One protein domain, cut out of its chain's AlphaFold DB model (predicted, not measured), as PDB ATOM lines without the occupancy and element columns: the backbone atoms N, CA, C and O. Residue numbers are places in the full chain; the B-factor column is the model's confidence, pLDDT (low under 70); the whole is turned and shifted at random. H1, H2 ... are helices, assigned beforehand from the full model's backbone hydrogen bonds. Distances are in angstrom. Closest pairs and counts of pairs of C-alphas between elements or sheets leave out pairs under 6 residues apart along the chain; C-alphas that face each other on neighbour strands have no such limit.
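What this domain is: This is residues 41 to 119 of the 121 residues of an uncharacterized protein of Lentisphaeria bacterium (UniProt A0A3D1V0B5). Three straight helices are joined end to end, with a corner at each link: the longest, H1, meets H2 in an L, and H3 turns away at the far end of H2, leaving the middle open. The 79 printed residues, with three named helices in the order H1, H2, H3 and no named strand, are all helix in class. The whole is extended, with a radius of gyration of the C-alphas of 21.9 A and spans of 51 by 41 by 26 A.

Where its parts are: H1, residues 46 to 73, begins at C-alpha 46 (16.420, -68.419, -53.809) and is 40.5 A long. H2, residues 75 to 96, is 31.5 A long. H3, residues 99 to 118, is 29.1 A long and ends at C-alpha 118 (-18.385, -51.507, -25.060).

How they stand to each other: H1, with residues 70 to 72 alone, and H2, with residues 77 to 81 alone, touch only at the corner; their closest C-alphas, of Ile 71 and Leu 77, are 5.0 A apart. Their lines are about perpendicular, at 81 degrees. H2 and H3 are close but not clearly touching, with the closest C-alphas, of Asp 96 and Thr 102, 6.2 A apart, and about perpendicular at 84 degrees. H1 and H3 are apart. In H1, H2 and H3 every O i to N i+4 pair is within hydrogen-bond range.

The domain as a whole: The C-alphas farthest apart, of Ala 44 and Ser 117, are 54.8 A apart. The printed part has no cut, both links are tight, and no printed residue is under 70 in pLDDT.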
ATOM      1  N   GLU A  41      14.168 -69.873 -48.665       85.06
ATOM      2  CA  GLU A  41      15.436 -69.771 -47.931       85.06
ATOM      3  C   GLU A  41      16.167 -71.113 -47.804       85.06
ATOM      4  O   GLU A  41      17.370 -71.145 -47.565       85.06
ATOM      5  N   ASN A  42      15.457 -72.227 -47.986       89.50
ATOM      6  CA  ASN A  42      16.037 -73.568 -47.903       89.50
ATOM      7  C   ASN A  42      16.671 -74.039 -49.221       89.50
ATOM      8  O   ASN A  42      17.116 -75.184 -49.312       89.50
ATOM      9  N   PHE A  43      16.671 -73.200 -50.259       91.38
ATOM     10  CA  PHE A  43      17.147 -73.556 -51.590       91.38
ATOM     11  C   PHE A  43      18.400 -72.758 -51.955       91.38
ATOM     12  O   PHE A  43      18.501 -71.569 -51.666       91.38
ATOM     13  N   ALA A  44      19.351 -73.421 -52.622       91.62
ATOM     14  CA  ALA A  44      20.615 -72.808 -53.039       91.62
ATOM     15  C   ALA A  44      20.410 -71.618 -53.997       91.62
ATOM     16  O   ALA A  44      21.134 -70.631 -53.912       91.62
ATOM     17  N   ASP A  45      19.401 -71.697 -54.870       94.56
ATOM     18  CA  ASP A  45      18.943 -70.584 -55.703       94.56
ATOM     19  C   ASP A  45      17.581 -70.091 -55.203       94.56
ATOM     20  O   ASP A  45      16.526 -70.656 -55.515       94.56
ATOM     21  N   ARG A  46      17.615 -69.019 -54.409       93.06
ATOM     22  CA  ARG A  46      16.420 -68.419 -53.809       93.06
ATOM     23  C   ARG A  46      15.469 -67.836 -54.855       93.06
ATOM     24  O   ARG A  46      14.257 -67.969 -54.709       93.06
ATOM     25  N   SER A  47      15.997 -67.200 -55.901       92.62
ATOM     26  CA  SER A  47      15.181 -66.504 -56.906       92.62
ATOM     27  C   SER A  47      14.425 -67.499 -57.787       92.62
ATOM     28  O   SER A  47      13.229 -67.328 -58.055       92.62
ATOM     29  N   ALA A  48      15.100 -68.572 -58.212       94.75
ATOM     30  CA  ALA A  48      14.445 -69.658 -58.932       94.75
ATOM     31  C   ALA A  48      13.418 -70.375 -58.040       94.75
ATOM     32  O   ALA A  48      12.304 -70.664 -58.487       94.75
ATOM     33  N   ALA A  49      13.754 -70.607 -56.764       92.56
ATOM     34  CA  ALA A  49      12.834 -71.214 -55.808       92.56
ATOM     35  C   ALA A  49      11.570 -70.369 -55.605       92.56
ATOM     36  O   ALA A  49      10.469 -70.910 -55.653       92.56
ATOM     37  N   GLU A  50      11.692 -69.052 -55.441       92.12
ATOM     38  CA  GLU A  50      10.543 -68.157 -55.279       92.12
ATOM     39  C   GLU A  50       9.594 -68.216 -56.484       92.12
ATOM     40  O   GLU A  50       8.377 -68.352 -56.316       92.12
ATOM     41  N   THR A  51      10.147 -68.210 -57.697       94.56
ATOM     42  CA  THR A  51       9.368 -68.319 -58.940       94.56
ATOM     43  C   THR A  51       8.565 -69.622 -58.973       94.56
ATOM     44  O   THR A  51       7.338 -69.602 -59.101       94.56
ATOM     45  N   LEU A  52       9.229 -70.761 -58.749       95.00
ATOM     46  CA  LEU A  52       8.587 -72.079 -58.739       95.00
ATOM     47  C   LEU A  52       7.568 -72.232 -57.603       95.00
ATOM     48  O   LEU A  52       6.529 -72.878 -57.765       95.00
ATOM     49  N   LEU A  53       7.833 -71.640 -56.438       90.38
ATOM     50  CA  LEU A  53       6.910 -71.668 -55.306       90.38
ATOM     51  C   LEU A  53       5.652 -70.839 -55.584       90.38
ATOM     52  O   LEU A  53       4.554 -71.260 -55.206       90.38
ATOM     53  N   ASN A  54       5.775 -69.718 -56.294       89.12
ATOM     54  CA  ASN A  54       4.633 -68.923 -56.738       89.12
ATOM     55  C   ASN A  54       3.799 -69.662 -57.795       89.12
ATOM     56  O   ASN A  54       2.574 -69.746 -57.660       89.12
ATOM     57  N   GLU A  55       4.439 -70.295 -58.779       92.38
ATOM     58  CA  GLU A  55       3.756 -71.159 -59.753       92.38
ATOM     59  C   GLU A  55       3.037 -72.329 -59.070       92.38
ATOM     60  O   GLU A  55       1.868 -72.618 -59.351       92.38
ATOM     61  N   ARG A  56       3.697 -72.966 -58.096       87.62
ATOM     62  CA  ARG A  56       3.114 -74.031 -57.276       87.62
ATOM     63  C   ARG A  56       1.869 -73.544 -56.536       87.62
ATOM     64  O   ARG A  56       0.857 -74.249 -56.557       87.62
ATOM     65  N   LYS A  57       1.910 -72.366 -55.901       85.19
ATOM     66  CA  LYS A  57       0.747 -71.753 -55.226       85.19
ATOM     67  C   LYS A  57      -0.399 -71.509 -56.215       85.19
ATOM     68  O   LYS A  57      -1.535 -71.905 -55.946       85.19
ATOM     69  N   ALA A  58      -0.110 -70.945 -57.387       87.38
ATOM     70  CA  ALA A  58      -1.115 -70.708 -58.424       87.38
ATOM     71  C   ALA A  58      -1.763 -72.016 -58.916       87.38
ATOM     72  O   ALA A  58      -2.992 -72.111 -59.026       87.38
ATOM     73  N   LEU A  59      -0.960 -73.059 -59.143       88.31
ATOM     74  CA  LEU A  59      -1.451 -74.371 -59.560       88.31
ATOM     75  C   LEU A  59      -2.320 -75.024 -58.479       88.31
ATOM     76  O   LEU A  59      -3.377 -75.571 -58.791       88.31
ATOM     77  N   ILE A  60      -1.922 -74.931 -57.208       84.50
ATOM     78  CA  ILE A  60      -2.700 -75.407 -56.054       84.50
ATOM     79  C   ILE A  60      -4.103 -74.784 -56.043       84.50
ATOM     80  O   ILE A  60      -5.100 -75.507 -55.932       84.50
ATOM     81  N   LEU A  61      -4.192 -73.463 -56.229       82.81
ATOM     82  CA  LEU A  61      -5.469 -72.748 -56.295       82.81
ATOM     83  C   LEU A  61      -6.304 -73.181 -57.505       82.81
ATOM     84  O   LEU A  61      -7.506 -73.427 -57.367       82.81
ATOM     85  N   LYS A  62      -5.679 -73.337 -58.680       84.88
ATOM     86  CA  LYS A  62      -6.353 -73.838 -59.886       84.88
ATOM     87  C   LYS A  62      -6.927 -75.235 -59.656       84.88
ATOM     88  O   LYS A  62      -8.105 -75.452 -59.918       84.88
ATOM     89  N   MET A  63      -6.142 -76.150 -59.087       81.44
ATOM     90  CA  MET A  63      -6.598 -77.501 -58.747       81.44
ATOM     91  C   MET A  63      -7.796 -77.475 -57.794       81.44
ATOM     92  O   MET A  63      -8.739 -78.237 -57.988       81.44
ATOM     93  N   HIS A  64      -7.780 -76.618 -56.767       81.62
ATOM     94  CA  HIS A  64      -8.908 -76.488 -55.843       81.62
ATOM     95  C   HIS A  64     -10.190 -76.051 -56.560       81.62
ATOM     96  O   HIS A  64     -11.222 -76.709 -56.432       81.62
ATOM     97  N   ARG A  65     -10.109 -74.993 -57.377       81.44
ATOM     98  CA  ARG A  65     -11.247 -74.502 -58.173       81.44
ATOM     99  C   ARG A  65     -11.785 -75.588 -59.103       81.44
ATOM    100  O   ARG A  65     -12.990 -75.823 -59.128       81.44
ATOM    101  N   THR A  66     -10.899 -76.299 -59.800       86.56
ATOM    102  CA  THR A  66     -11.279 -77.408 -60.683       86.56
ATOM    103  C   THR A  66     -11.972 -78.537 -59.920       86.56
ATOM    104  O   THR A  66     -12.986 -79.041 -60.390       86.56
ATOM    105  N   ARG A  67     -11.492 -78.921 -58.728       87.69
ATOM    106  CA  ARG A  67     -12.150 -79.952 -57.901       87.69
ATOM    107  C   ARG A  67     -13.580 -79.568 -57.531       87.69
ATOM    108  O   ARG A  67     -14.473 -80.394 -57.683       87.69
ATOM    109  N   LEU A  68     -13.801 -78.331 -57.080       85.06
ATOM    110  CA  LEU A  68     -15.147 -77.853 -56.749       85.06
ATOM    111  C   LEU A  68     -16.070 -77.887 -57.968       85.06
ATOM    112  O   LEU A  68     -17.231 -78.268 -57.859       85.06
ATOM    113  N   GLU A  69     -15.545 -77.525 -59.134       89.06
ATOM    114  CA  GLU A  69     -16.316 -77.543 -60.369       89.06
ATOM    115  C   GLU A  69     -16.702 -78.963 -60.804       89.06
ATOM    116  O   GLU A  69     -17.847 -79.205 -61.183       89.06
ATOM    117  N   LEU A  70     -15.782 -79.923 -60.671       88.31
ATOM    118  CA  LEU A  70     -16.071 -81.339 -60.908       88.31
ATOM    119  C   LEU A  70     -17.133 -81.868 -59.937       88.31
ATOM    120  O   LEU A  70     -18.069 -82.532 -60.371       88.31
ATOM    121  N   ILE A  71     -17.044 -81.519 -58.648       87.56
ATOM    122  CA  ILE A  71     -18.050 -81.897 -57.639       87.56
ATOM    123  C   ILE A  71     -19.438 -81.350 -57.994       87.56
ATOM    124  O   ILE A  71     -20.438 -82.024 -57.761       87.56
ATOM    125  N   ARG A  72     -19.527 -80.135 -58.552       87.94
ATOM    126  CA  ARG A  72     -20.814 -79.542 -58.954       87.94
ATOM    127  C   ARG A  72     -21.436 -80.241 -60.160       87.94
ATOM    128  O   ARG A  72     -22.658 -80.379 -60.195       87.94
ATOM    129  N   LYS A  73     -20.610 -80.617 -61.138       94.38
ATOM    130  CA  LYS A  73     -21.048 -81.149 -62.437       94.38
ATOM    131  C   LYS A  73     -21.330 -82.647 -62.422       94.38
ATOM    132  O   LYS A  73     -22.266 -83.081 -63.083       94.38
ATOM    133  N   ASP A  74     -20.545 -83.428 -61.689       95.69
ATOM    134  CA  ASP A  74     -20.692 -84.881 -61.633       95.69
ATOM    135  C   ASP A  74     -21.725 -85.290 -60.556       95.69
ATOM    136  O   ASP A  74     -21.520 -85.012 -59.368       95.69
ATOM    137  N   PRO A  75     -22.832 -85.973 -60.917       96.62
ATOM    138  CA  PRO A  75     -23.873 -86.350 -59.957       96.62
ATOM    139  C   PRO A  75     -23.395 -87.289 -58.840       96.62
ATOM    140  O   PRO A  75     -23.871 -87.191 -57.704       96.62
ATOM    141  N   LYS A  76     -22.451 -88.192 -59.135       97.19
ATOM    142  CA  LYS A  76     -21.891 -89.128 -58.153       97.19
ATOM    143  C   LYS A  76     -21.030 -88.373 -57.143       97.19
ATOM    144  O   LYS A  76     -21.208 -88.564 -55.940       97.19
ATOM    145  N   LEU A  77     -20.155 -87.481 -57.609       86.75
ATOM    146  CA  LEU A  77     -19.334 -86.640 -56.731       86.75
ATOM    147  C   LEU A  77     -20.192 -85.699 -55.886       86.75
ATOM    148  O   LEU A  77     -19.950 -85.564 -54.687       86.75
ATOM    149  N   LYS A  78     -21.236 -85.105 -56.472       90.50
ATOM    150  CA  LYS A  78     -22.191 -84.258 -55.750       90.50
ATOM    151  C   LYS A  78     -22.876 -85.011 -54.609       90.50
ATOM    152  O   LYS A  78     -22.983 -84.478 -53.504       90.50
ATOM    153  N   ARG A  79     -23.307 -86.256 -54.852       94.94
ATOM    154  CA  ARG A  79     -23.919 -87.118 -53.826       94.94
ATOM    155  C   ARG A  79     -22.944 -87.421 -52.689       94.94
ATOM    156  O   ARG A  79     -23.316 -87.257 -51.532       94.94
ATOM    157  N   ILE A  80     -21.711 -87.813 -53.013       90.75
ATOM    158  CA  ILE A  80     -20.673 -88.100 -52.011       90.75
ATOM    159  C   ILE A  80     -20.380 -86.849 -51.173       90.75
ATOM    160  O   ILE A  80     -20.380 -86.910 -49.947       90.75
ATOM    161  N   HIS A  81     -20.202 -85.694 -51.818       83.00
ATOM    162  CA  HIS A  81     -19.965 -84.429 -51.125       83.00
ATOM    163  C   HIS A  81     -21.117 -84.062 -50.176       83.00
ATOM    164  O   HIS A  81     -20.881 -83.621 -49.050       83.00
ATOM    165  N   ALA A  82     -22.369 -84.260 -50.601       83.94
ATOM    166  CA  ALA A  82     -23.538 -84.018 -49.761       83.94
ATOM    167  C   ALA A  82     -23.581 -84.948 -48.536       83.94
ATOM    168  O   ALA A  82     -23.849 -84.473 -47.435       83.94
ATOM    169  N   GLN A  83     -23.265 -86.236 -48.706       92.62
ATOM    170  CA  GLN A  83     -23.194 -87.203 -47.602       92.62
ATOM    171  C   GLN A  83     -22.114 -86.824 -46.588       92.62
ATOM    172  O   GLN A  83     -22.388 -86.767 -45.394       92.62
ATOM    173  N   ILE A  84     -20.914 -86.487 -47.067       86.19
ATOM    174  CA  ILE A  84     -19.813 -86.016 -46.218       86.19
ATOM    175  C   ILE A  84     -20.239 -84.765 -45.437       86.19
ATOM    176  O   ILE A  84     -20.066 -84.699 -44.225       86.19
ATOM    177  N   THR A  85     -20.855 -83.789 -46.112       83.00
ATOM    178  CA  THR A  85     -21.321 -82.547 -45.470       83.00
ATOM    179  C   THR A  85     -22.386 -82.816 -44.404       83.00
ATOM    180  O   THR A  85     -22.386 -82.162 -43.364       83.00
ATOM    181  N   ALA A  86     -23.300 -83.757 -44.653       86.56
ATOM    182  CA  ALA A  86     -24.327 -84.135 -43.686       86.56
ATOM    183  C   ALA A  86     -23.705 -84.747 -42.422       86.56
ATOM    184  O   ALA A  86     -24.001 -84.277 -41.328       86.56
ATOM    185  N   LEU A  87     -22.777 -85.697 -42.584       89.50
ATOM    186  CA  LEU A  87     -22.057 -86.316 -41.468       89.50
ATOM    187  C   LEU A  87     -21.248 -85.292 -40.660       89.50
ATOM    188  O   LEU A  87     -21.250 -85.336 -39.436       89.50
ATOM    189  N   TYR A  88     -20.604 -84.324 -41.321       84.44
ATOM    190  CA  TYR A  88     -19.897 -83.249 -40.615       84.44
ATOM    191  C   TYR A  88     -20.832 -82.373 -39.780       84.44
ATOM    192  O   TYR A  88     -20.476 -81.986 -38.669       84.44
ATOM    193  N   ARG A  89     -22.023 -82.052 -40.294       83.44
ATOM    194  CA  ARG A  89     -23.020 -81.285 -39.532       83.44
ATOM    195  C   ARG A  89     -23.520 -82.065 -38.328       83.44
ATOM    196  O   ARG A  89     -23.671 -81.481 -37.263       83.44
ATOM    197  N   GLU A  90     -23.762 -83.357 -38.501       89.94
ATOM    198  CA  GLU A  90     -24.174 -84.247 -37.417       89.94
ATOM    199  C   GLU A  90     -23.104 -84.320 -36.325       89.94
ATOM    200  O   GLU A  90     -23.403 -84.061 -35.161       89.94
ATOM    201  N   LEU A  91     -21.841 -84.542 -36.707       88.31
ATOM    202  CA  LEU A  91     -20.712 -84.523 -35.778       88.31
ATOM    203  C   LEU A  91     -20.599 -83.183 -35.042       88.31
ATOM    204  O   LEU A  91     -20.382 -83.169 -33.836       88.31
ATOM    205  N   ALA A  92     -20.752 -82.063 -35.750       86.75
ATOM    206  CA  ALA A  92     -20.673 -80.741 -35.139       86.75
ATOM    207  C   ALA A  92     -21.761 -80.527 -34.081       86.75
ATOM    208  O   ALA A  92     -21.461 -80.084 -32.978       86.75
ATOM    209  N   VAL A  93     -23.005 -80.897 -34.396       90.25
ATOM    210  CA  VAL A  93     -24.122 -80.826 -33.444       90.25
ATOM    211  C   VAL A  93     -23.853 -81.704 -32.224       90.25
ATOM    212  O   VAL A  93     -24.082 -81.273 -31.095       90.25
ATOM    213  N   GLU A  94     -23.345 -82.914 -32.439       92.75
ATOM    214  CA  GLU A  94     -23.045 -83.843 -31.354       92.75
ATOM    215  C   GLU A  94     -21.870 -83.372 -30.484       92.75
ATOM    216  O   GLU A  94     -21.882 -83.578 -29.274       92.75
ATOM    217  N   LEU A  95     -20.866 -82.714 -31.068       92.12
ATOM    218  CA  LEU A  95     -19.770 -82.093 -30.323       92.12
ATOM    219  C   LEU A  95     -20.256 -80.890 -29.512       92.12
ATOM    220  O   LEU A  95     -19.937 -80.784 -28.329       92.12
ATOM    221  N   ASP A  96     -21.059 -80.015 -30.114       90.38
ATOM    222  CA  ASP A  96     -21.599 -78.832 -29.441       90.38
ATOM    223  C   ASP A  96     -22.589 -79.188 -28.320       90.38
ATOM    224  O   ASP A  96     -22.780 -78.394 -27.397       90.38
ATOM    225  N   SER A  97     -23.183 -80.388 -28.357       90.88
ATOM    226  CA  SER A  97     -24.032 -80.904 -27.276       90.88
ATOM    227  C   SER A  97     -23.237 -81.376 -26.053       90.88
ATOM    228  O   SER A  97     -23.810 -81.529 -24.969       90.88
ATOM    229  N   LYS A  98     -21.919 -81.592 -26.183       96.69
ATOM    230  CA  LYS A  98     -21.073 -82.006 -25.058       96.69
ATOM    231  C   LYS A  98     -20.946 -80.886 -24.036       96.69
ATOM    232  O   LYS A  98     -20.933 -79.697 -24.364       96.69
ATOM    233  N   ARG A  99     -20.845 -81.278 -22.764       96.44
ATOM    234  CA  ARG A  99     -20.805 -80.347 -21.630       96.44
ATOM    235  C   ARG A  99     -19.634 -79.377 -21.757       96.44
ATOM    236  O   ARG A  99     -19.808 -78.188 -21.516       96.44
ATOM    237  N   GLU A 100     -18.470 -79.877 -22.148       95.88
ATOM    238  CA  GLU A 100     -17.237 -79.118 -22.336       95.88
ATOM    239  C   GLU A 100     -17.439 -77.990 -23.353       95.88
ATOM    240  O   GLU A 100     -17.171 -76.827 -23.057       95.88
ATOM    241  N   MET A 101     -18.008 -78.318 -24.517       96.31
ATOM    242  CA  MET A 101     -18.312 -77.333 -25.556       96.31
ATOM    243  C   MET A 101     -19.427 -76.381 -25.141       96.31
ATOM    244  O   MET A 101     -19.344 -75.185 -25.404       96.31
ATOM    245  N   THR A 102     -20.452 -76.873 -24.448       92.94
ATOM    246  CA  THR A 102     -21.537 -76.030 -23.929       92.94
ATOM    247  C   THR A 102     -21.008 -74.959 -22.970       92.94
ATOM    248  O   THR A 102     -21.437 -73.807 -23.054       92.94
ATOM    249  N   LEU A 103     -20.063 -75.312 -22.091       95.50
ATOM    250  CA  LEU A 103     -19.427 -74.366 -21.169       95.50
ATOM    251  C   LEU A 103     -18.621 -73.306 -21.928       95.50
ATOM    252  O   LEU A 103     -18.871 -72.117 -21.747       95.50
ATOM    253  N   LEU A 104     -17.752 -73.722 -22.854       95.69
ATOM    254  CA  LEU A 104     -16.973 -72.791 -23.681       95.69
ATOM    255  C   LEU A 104     -17.870 -71.864 -24.516       95.69
ATOM    256  O   LEU A 104     -17.637 -70.659 -24.590       95.69
ATOM    257  N   ASN A 105     -18.943 -72.404 -25.097       89.94
ATOM    258  CA  ASN A 105     -19.928 -71.630 -25.850       89.94
ATOM    259  C   ASN A 105     -20.675 -70.624 -24.957       89.94
ATOM    260  O   ASN A 105     -21.053 -69.549 -25.424       89.94
ATOM    261  N   SER A 106     -20.905 -70.951 -23.683       93.00
ATOM    262  CA  SER A 106     -21.477 -70.019 -22.709       93.00
ATOM    263  C   SER A 106     -20.501 -68.888 -22.382       93.00
ATOM    264  O   SER A 106     -20.883 -67.717 -22.432       93.00
ATOM    265  N   ASP A 107     -19.239 -69.220 -22.110       95.31
ATOM    266  CA  ASP A 107     -18.191 -68.240 -21.813       95.31
ATOM    267  C   ASP A 107     -17.977 -67.273 -22.984       95.31
ATOM    268  O   ASP A 107     -17.903 -66.057 -22.786       95.31
ATOM    269  N   LEU A 108     -17.988 -67.788 -24.219       94.31
ATOM    270  CA  LEU A 108     -17.911 -66.972 -25.428       94.31
ATOM    271  C   LEU A 108     -19.076 -65.977 -25.526       94.31
ATOM    272  O   LEU A 108     -18.854 -64.791 -25.752       94.31
ATOM    273  N   ARG A 109     -20.319 -66.411 -25.272       93.00
ATOM    274  CA  ARG A 109     -21.489 -65.507 -25.289       93.00
ATOM    275  C   ARG A 109     -21.394 -64.405 -24.236       93.00
ATOM    276  O   ARG A 109     -21.861 -63.285 -24.472       93.00
ATOM    277  N   LEU A 110     -20.822 -64.706 -23.069       94.81
ATOM    278  CA  LEU A 110     -20.574 -63.703 -22.034       94.81
ATOM    279  C   LEU A 110     -19.540 -62.675 -22.503       94.81
ATOM    280  O   LEU A 110     -19.746 -61.477 -22.299       94.81
ATOM    281  N   LEU A 111     -18.463 -63.122 -23.153       95.50
ATOM    282  CA  LEU A 111     -17.473 -62.231 -23.763       95.50
ATOM    283  C   LEU A 111     -18.099 -61.357 -24.853       95.50
ATOM    284  O   LEU A 111     -17.958 -60.138 -24.794       95.50
ATOM    285  N   ASP A 112     -18.864 -61.940 -25.775       93.12
ATOM    286  CA  ASP A 112     -19.547 -61.200 -26.843       93.12
ATOM    287  C   ASP A 112     -20.500 -60.139 -26.284       93.12
ATOM    288  O   ASP A 112     -20.563 -59.014 -26.780       93.12
ATOM    289  N   SER A 113     -21.222 -60.465 -25.211       93.00
ATOM    290  CA  SER A 113     -22.115 -59.515 -24.537       93.00
ATOM    291  C   SER A 113     -21.341 -58.342 -23.936       93.00
ATOM    292  O   SER A 113     -21.741 -57.187 -24.103       93.00
ATOM    293  N   LYS A 114     -20.198 -58.614 -23.290       94.50
ATOM    294  CA  LYS A 114     -19.304 -57.571 -22.766       94.50
ATOM    295  C   LYS A 114     -18.751 -56.703 -23.898       94.50
ATOM    296  O   LYS A 114     -18.843 -55.483 -23.807       94.50
ATOM    297  N   ILE A 115     -18.265 -57.300 -24.988       93.00
ATOM    298  CA  ILE A 115     -17.758 -56.569 -26.162       93.00
ATOM    299  C   ILE A 115     -18.846 -55.667 -26.751       93.00
ATOM    300  O   ILE A 115     -18.609 -54.487 -27.006       93.00
ATOM    301  N   ASN A 116     -20.061 -56.190 -26.915       90.50
ATOM    302  CA  ASN A 116     -21.184 -55.417 -27.435       90.50
ATOM    303  C   ASN A 116     -21.566 -54.251 -26.516       90.50
ATOM    304  O   ASN A 116     -21.876 -53.178 -27.022       90.50
ATOM    305  N   SER A 117     -21.483 -54.409 -25.189       91.56
ATOM    306  CA  SER A 117     -21.714 -53.293 -24.256       91.56
ATOM    307  C   SER A 117     -20.657 -52.182 -24.333       91.56
ATOM    308  O   SER A 117     -20.936 -51.050 -23.946       91.56
ATOM    309  N   LEU A 118     -19.464 -52.480 -24.862       91.75
ATOM    310  CA  LEU A 118     -18.385 -51.507 -25.060       91.75
ATOM    311  C   LEU A 118     -18.490 -50.757 -26.393       91.75
ATOM    312  O   LEU A 118     -17.819 -49.739 -26.578       91.75
ATOM    313  N   ARG A 119     -19.321 -51.224 -27.334       85.81
ATOM    314  CA  ARG A 119     -19.579 -50.478 -28.568       85.81
ATOM    315  C   ARG A 119     -20.391 -49.224 -28.229       85.81
ATOM    316  O   ARG A 119     -21.555 -49.315 -27.846       85.81
TER     317      ARG A 119